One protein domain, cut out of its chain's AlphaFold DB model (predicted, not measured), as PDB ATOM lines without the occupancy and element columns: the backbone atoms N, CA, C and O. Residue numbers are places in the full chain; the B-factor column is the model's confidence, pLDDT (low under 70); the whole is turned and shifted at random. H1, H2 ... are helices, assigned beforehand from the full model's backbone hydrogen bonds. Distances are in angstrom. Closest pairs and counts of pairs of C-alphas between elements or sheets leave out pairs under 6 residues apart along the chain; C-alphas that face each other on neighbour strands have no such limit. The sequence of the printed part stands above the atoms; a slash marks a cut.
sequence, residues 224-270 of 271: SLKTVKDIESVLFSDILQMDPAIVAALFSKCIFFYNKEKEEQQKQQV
ATOM      1  N   SER A 224     -12.834 -24.333  32.358       70.88
ATOM      2  CA  SER A 224     -12.389 -23.102  33.014       70.88
ATOM      3  C   SER A 224     -11.015 -22.613  32.551       70.88
ATOM      4  O   SER A 224     -10.699 -21.455  32.799       70.88
ATOM      5  N   LEU A 225     -10.223 -23.441  31.861       79.62
ATOM      6  CA  LEU A 225      -8.932 -23.041  31.294       79.62
ATOM      7  C   LEU A 225      -9.168 -22.206  30.028       79.62
ATOM      8  O   LEU A 225      -9.539 -22.746  28.976       79.62
ATOM      9  N   LYS A 226      -8.998 -20.890  30.133       81.88
ATOM     10  CA  LYS A 226      -9.299 -19.918  29.071       81.88
ATOM     11  C   LYS A 226      -8.047 -19.335  28.425       81.88
ATOM     12  O   LYS A 226      -8.157 -18.724  27.364       81.88
ATOM     13  N   THR A 227      -6.886 -19.520  29.040       81.81
ATOM     14  CA  THR A 227      -5.613 -18.956  28.595       81.81
ATOM     15  C   THR A 227      -4.501 -20.006  28.567       81.81
ATOM     16  O   THR A 227      -4.610 -21.069  29.180       81.81
ATOM     17  N   VAL A 228      -3.402 -19.692  27.870       79.88
ATOM     18  CA  VAL A 228      -2.179 -20.516  27.877       79.88
ATOM     19  C   VAL A 228      -1.599 -20.620  29.291       79.88
ATOM     20  O   VAL A 228      -1.229 -21.710  29.711       79.88
ATOM     21  N   LYS A 229      -1.626 -19.526  30.069       80.25
ATOM     22  CA  LYS A 229      -1.191 -19.525  31.476       80.25
ATOM     23  C   LYS A 229      -2.024 -20.458  32.351       80.25
ATOM     24  O   LYS A 229      -1.482 -21.104  33.242       80.25
ATOM     25  N   ASP A 230      -3.327 -20.564  32.082       79.69
ATOM     26  CA  ASP A 230      -4.176 -21.511  32.803       79.69
ATOM     27  C   ASP A 230      -3.709 -22.941  32.528       79.69
ATOM     28  O   ASP A 230      -3.598 -23.718  33.463       79.69
ATOM     29  N   ILE A 231      -3.369 -23.280  31.279       78.50
ATOM     30  CA  ILE A 231      -2.831 -24.604  30.924       78.50
ATOM     31  C   ILE A 231      -1.487 -24.853  31.618       78.50
ATOM     32  O   ILE A 231      -1.304 -25.914  32.210       78.50
ATOM     33  N   GLU A 232      -0.573 -23.881  31.596       79.12
ATOM     34  CA  GLU A 232       0.724 -23.978  32.282       79.12
ATOM     35  C   GLU A 232       0.565 -24.233  33.785       79.12
ATOM     36  O   GLU A 232       1.316 -25.023  34.352       79.12
ATOM     37  N   SER A 233      -0.448 -23.636  34.421       78.75
ATOM     38  CA  SER A 233      -0.701 -23.803  35.858       78.75
ATOM     39  C   SER A 233      -1.128 -25.220  36.266       78.75
ATOM     40  O   SER A 233      -0.960 -25.598  37.425       78.75
ATOM     41  N   VAL A 234      -1.685 -26.003  35.333       75.75
ATOM     42  CA  VAL A 234      -2.189 -27.369  35.582       75.75
ATOM     43  C   VAL A 234      -1.315 -28.466  34.989       75.75
ATOM     44  O   VAL A 234      -1.549 -29.644  35.273       75.75
ATOM     45  N   LEU A 235      -0.312 -28.119  34.180       70.44
ATOM     46  CA  LEU A 235       0.685 -29.082  33.731       70.44
ATOM     47  C   LEU A 235       1.544 -29.489  34.933       70.44
ATOM     48  O   LEU A 235       2.365 -28.721  35.428       70.44
ATOM     49  N   PHE A 236       1.335 -30.713  35.419       67.69
ATOM     50  CA  PHE A 236       2.204 -31.298  36.430       67.69
ATOM     51  C   PHE A 236       3.621 -31.456  35.876       67.69
ATOM     52  O   PHE A 236       3.819 -31.733  34.693       67.69
ATOM     53  N   SER A 237       4.611 -31.357  36.763       57.25
ATOM     54  CA  SER A 237       6.019 -31.601  36.437       57.25
ATOM     55  C   SER A 237       6.275 -33.016  35.899       57.25
ATOM     56  O   SER A 237       7.272 -33.220  35.211       57.25
ATOM     57  N   ASP A 238       5.374 -33.970  36.162       70.94
ATOM     58  CA  ASP A 238       5.392 -35.312  35.576       70.94
ATOM     59  C   ASP A 238       4.084 -35.616  34.823       70.94
ATOM     60  O   ASP A 238       3.107 -36.130  35.375       70.94
ATOM     61  N   ILE A 239       4.077 -35.291  33.528       68.19
ATOM     62  CA  ILE A 239       2.944 -35.508  32.613       68.19
ATOM     63  C   ILE A 239       2.578 -36.999  32.505       68.19
ATOM     64  O   ILE A 239       1.425 -37.326  32.233       68.19
ATOM     65  N   LEU A 240       3.520 -37.917  32.749       72.12
ATOM     66  CA  LEU A 240       3.278 -39.361  32.638       72.12
ATOM     67  C   LEU A 240       2.409 -39.908  33.776       72.12
ATOM     68  O   LEU A 240       1.820 -40.978  33.630       72.12
ATOM     69  N   GLN A 241       2.300 -39.176  34.889       73.94
ATOM     70  CA  GLN A 241       1.410 -39.523  36.001       73.94
ATOM     71  C   GLN A 241      -0.003 -38.952  35.840       73.94
ATOM     72  O   GLN A 241      -0.893 -39.265  36.633       73.94
ATOM     73  N   MET A 242      -0.230 -38.112  34.827       77.44
ATOM     74  CA  MET A 242      -1.549 -37.554  34.565       77.44
ATOM     75  C   MET A 242      -2.462 -38.589  33.909       77.44
ATOM     76  O   MET A 242      -2.035 -39.453  33.143       77.44
ATOM     77  N   ASP A 243      -3.761 -38.462  34.180       75.25
ATOM     78  CA  ASP A 243      -4.780 -39.255  33.502       75.25
ATOM     79  C   ASP A 243      -4.696 -39.016  31.978       75.25
ATOM     80  O   ASP A 243      -4.792 -37.860  31.544       75.25
ATOM     81  N   PRO A 244      -4.544 -40.067  31.149       77.75
ATOM     82  CA  PRO A 244      -4.403 -39.919  29.702       77.75
ATOM     83  C   PRO A 244      -5.534 -39.123  29.035       77.75
ATOM     84  O   PRO A 244      -5.290 -38.422  28.052       77.75
ATOM     85  N   ALA A 245      -6.761 -39.172  29.570       71.38
ATOM     86  CA  ALA A 245      -7.881 -38.391  29.049       71.38
ATOM     87  C   ALA A 245      -7.723 -36.890  29.340       71.38
ATOM     88  O   ALA A 245      -8.082 -36.056  28.506       71.38
ATOM     89  N   ILE A 246      -7.140 -36.535  30.490       76.00
ATOM     90  CA  ILE A 246      -6.809 -35.144  30.830       76.00
ATOM     91  C   ILE A 246      -5.690 -34.641  29.915       76.00
ATOM     92  O   ILE A 246      -5.804 -33.548  29.366       76.00
ATOM     93  N   VAL A 247      -4.650 -35.450  29.686       79.75
ATOM     94  CA  VAL A 247      -3.547 -35.105  28.773       79.75
ATOM     95  C   VAL A 247      -4.064 -34.871  27.350       79.75
ATOM     96  O   VAL A 247      -3.736 -33.856  26.736       79.75
ATOM     97  N   ALA A 248      -4.929 -35.751  26.837       77.19
ATOM     98  CA  ALA A 248      -5.532 -35.604  25.510       77.19
ATOM     99  C   ALA A 248      -6.390 -34.330  25.381       77.19
ATOM    100  O   ALA A 248      -6.361 -33.644  24.353       77.19
ATOM    101  N   ALA A 249      -7.136 -33.981  26.429       77.69
ATOM    102  CA  ALA A 249      -7.965 -32.782  26.448       77.69
ATOM    103  C   ALA A 249      -7.136 -31.489  26.567       77.69
ATOM    104  O   ALA A 249      -7.417 -30.521  25.858       77.69
ATOM    105  N   LEU A 250      -6.081 -31.482  27.388       81.38
ATOM    106  CA  LEU A 250      -5.119 -30.375  27.451       81.38
ATOM    107  C   LEU A 250      -4.426 -30.172  26.100       81.38
ATOM    108  O   LEU A 250      -4.371 -29.050  25.604       81.38
ATOM    109  N   PHE A 251      -3.991 -31.255  25.450       80.69
ATOM    110  CA  PHE A 251      -3.386 -31.198  24.119       80.69
ATOM    111  C   PHE A 251      -4.341 -30.612  23.068       80.69
ATOM    112  O   PHE A 251      -3.960 -29.736  22.289       80.69
ATOM    113  N   SER A 252      -5.612 -31.022  23.096       79.69
ATOM    114  CA  SER A 252      -6.652 -30.471  22.215       79.69
ATOM    115  C   SER A 252      -6.848 -28.965  22.431       79.69
ATOM    116  O   SER A 252      -6.990 -28.212  21.465       79.69
ATOM    117  N   LYS A 253      -6.797 -28.498  23.686       81.88
ATOM    118  CA  LYS A 253      -6.852 -27.064  24.007       81.88
ATOM    119  C   LYS A 253      -5.615 -26.301  23.533       81.88
ATOM    120  O   LYS A 253      -5.769 -25.207  22.996       81.88
ATOM    121  N   CYS A 254      -4.416 -26.868  23.665       82.75
ATOM    122  CA  CYS A 254      -3.194 -26.259  23.134       82.75
ATOM    123  C   CYS A 254      -3.288 -26.031  21.617       82.75
ATOM    124  O   CYS A 254      -2.980 -24.938  21.145       82.75
ATOM    125  N   ILE A 255      -3.781 -27.021  20.859       81.75
ATOM    126  CA  ILE A 255      -4.000 -26.887  19.408       81.75
ATOM    127  C   ILE A 255      -5.008 -25.774  19.102       81.75
ATOM    128  O   ILE A 255      -4.786 -24.972  18.194       81.75
ATOM    129  N   PHE A 256      -6.108 -25.705  19.856       84.69
ATOM    130  CA  PHE A 256      -7.111 -24.654  19.686       84.69
ATOM    131  C   PHE A 256      -6.510 -23.252  19.862       84.69
ATOM    132  O   PHE A 256      -6.710 -22.392  19.003       84.69
ATOM    133  N   PHE A 257      -5.744 -23.025  20.934       82.31
ATOM    134  CA  PHE A 257      -5.112 -21.727  21.177       82.31
ATOM    135  C   PHE A 257      -4.059 -21.381  20.121       82.31
ATOM    136  O   PHE A 257      -4.053 -20.252  19.636       82.31
ATOM    137  N   TYR A 258      -3.248 -22.353  19.699       82.00
ATOM    138  CA  TYR A 258      -2.268 -22.166  18.628       82.00
ATOM    139  C   TYR A 258      -2.921 -21.716  17.311       82.00
ATOM    140  O   TYR A 258      -2.464 -20.774  16.663       82.00
ATOM    141  N   ASN A 259      -4.025 -22.359  16.920       83.00
ATOM    142  CA  ASN A 259      -4.746 -21.990  15.703       83.00
ATOM    143  C   ASN A 259      -5.375 -20.596  15.814       83.00
ATOM    144  O   ASN A 259      -5.290 -19.814  14.868       83.00
ATOM    145  N   LYS A 260      -5.952 -20.263  16.973       83.56
ATOM    146  CA  LYS A 260      -6.531 -18.940  17.230       83.56
ATOM    147  C   LYS A 260      -5.485 -17.825  17.116       83.56
ATOM    148  O   LYS A 260      -5.736 -16.821  16.456       83.56
ATOM    149  N   GLU A 261      -4.308 -18.016  17.706       82.50
ATOM    150  CA  GLU A 261      -3.211 -17.045  17.636       82.50
ATOM    151  C   GLU A 261      -2.719 -16.852  16.191       82.50
ATOM    152  O   GLU A 261      -2.524 -15.726  15.733       82.50
ATOM    153  N   LYS A 262      -2.607 -17.944  15.425       81.19
ATOM    154  CA  LYS A 262      -2.247 -17.891  14.001       81.19
ATOM    155  C   LYS A 262      -3.266 -17.108  13.165       81.19
ATOM    156  O   LYS A 262      -2.874 -16.346  12.282       81.19
ATOM    157  N   GLU A 263      -4.561 -17.273  13.432       83.00
ATOM    158  CA  GLU A 263      -5.621 -16.501  12.767       83.00
ATOM    159  C   GLU A 263      -5.570 -15.007  13.123       83.00
ATOM    160  O   GLU A 263      -5.798 -14.161  12.258       83.00
ATOM    161  N   GLU A 264      -5.269 -14.664  14.377       82.12
ATOM    162  CA  GLU A 264      -5.125 -13.274  14.830       82.12
ATOM    163  C   GLU A 264      -3.905 -12.591  14.189       82.12
ATOM    164  O   GLU A 264      -4.020 -11.464  13.700       82.12
ATOM    165  N   GLN A 265      -2.775 -13.295  14.080       75.19
ATOM    166  CA  GLN A 265      -1.569 -12.800  13.404       75.19
ATOM    167  C   GLN A 265      -1.780 -12.604  11.894       75.19
ATOM    168  O   GLN A 265      -1.311 -11.621  11.323       75.19
ATOM    169  N   GLN A 266      -2.528 -13.496  11.234       73.12
ATOM    170  CA  GLN A 266      -2.868 -13.344   9.814       73.12
ATOM    171  C   GLN A 266      -3.796 -12.149   9.561       73.12
ATOM    172  O   GLN A 266      -3.633 -11.452   8.563       73.12
ATOM    173  N   LYS A 267      -4.732 -11.862  10.473       72.88
ATOM    174  CA  LYS A 267      -5.615 -10.685  10.373       72.88
ATOM    175  C   LYS A 267      -4.859  -9.362  10.524       72.88
ATOM    176  O   LYS A 267      -5.252  -8.383   9.901       72.88
ATOM    177  N   GLN A 268      -3.771  -9.333  11.293       65.12
ATOM    178  CA  GLN A 268      -2.922  -8.145  11.471       65.12
ATOM    179  C   GLN A 268      -1.958  -7.881  10.302       65.12
ATOM    180  O   GLN A 268      -1.434  -6.781  10.200       65.12
ATOM    181  N   GLN A 269      -1.720  -8.858   9.419       59.81
ATOM    182  CA  GLN A 269      -0.869  -8.688   8.228       59.81
ATOM    183  C   GLN A 269      -1.642  -8.244   6.975       59.81
ATOM    184  O   GLN A 269      -1.026  -7.919   5.961       59.81
ATOM    185  N   VAL A 270      -2.977  -8.265   7.022       58.38
ATOM    186  CA  VAL A 270      -3.869  -7.932   5.892       58.38
ATOM    187  C   VAL A 270      -4.610  -6.598   6.116       58.38
ATOM    188  O   VAL A 270      -5.320  -6.135   5.225       58.38
TER     189      VAL A 270
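AT A GLANCE: This is residues 224 to 270 of the 271 residues of a protein of Caenorhabditis briggsae (UniProt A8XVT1). One long helix, H2, makes the long axis of a rod, and the short helix H1 lies side by side with part of it, joined to it as a lopsided helical hairpin. The far end of H2 and the last residues, 259 to 270, stick out free. The printed part has 47 residues with two named helices, H1 then H2, and no named strand; it is all helix. It is loose, with a radius of gyration of the C-alphas of 13.1 A, and spans 44 by 18 by 16 A.

IN THESE COORDINATES: H2, residues 244 to 268, runs 36.7 A from C-alpha 244 at (-4.403, -39.919, 29.702) to C-alpha 268 at (-2.922, -8.145, 11.471). H1, residues 228 to 234, begins with C-alpha 228 at (-2.179, -20.516, 27.877) and is 10.3 A long.

HOW THE PARTS SIT: H2 touches H1 with residues 250 to 257 alone; the closest C-alphas, those of Leu 250 and Ile 231, are 7.1 A apart. The two form a helical hairpin, running opposite ways at a shallow tilt of 14 degrees. In H2 every O i to N i+4 pair is within hydrogen-bond range; in H1, 2 of 3 are.

THE WHOLE: The C-alphas farthest apart, those of Gln 241 and Val 270, are 44.0 A apart. The printed part has no cut, and the link from H1 to H2 is short. The mean pLDDT of the printed part is 76.5; residues 236 to 237, 239 and 268 to 270 are under 70.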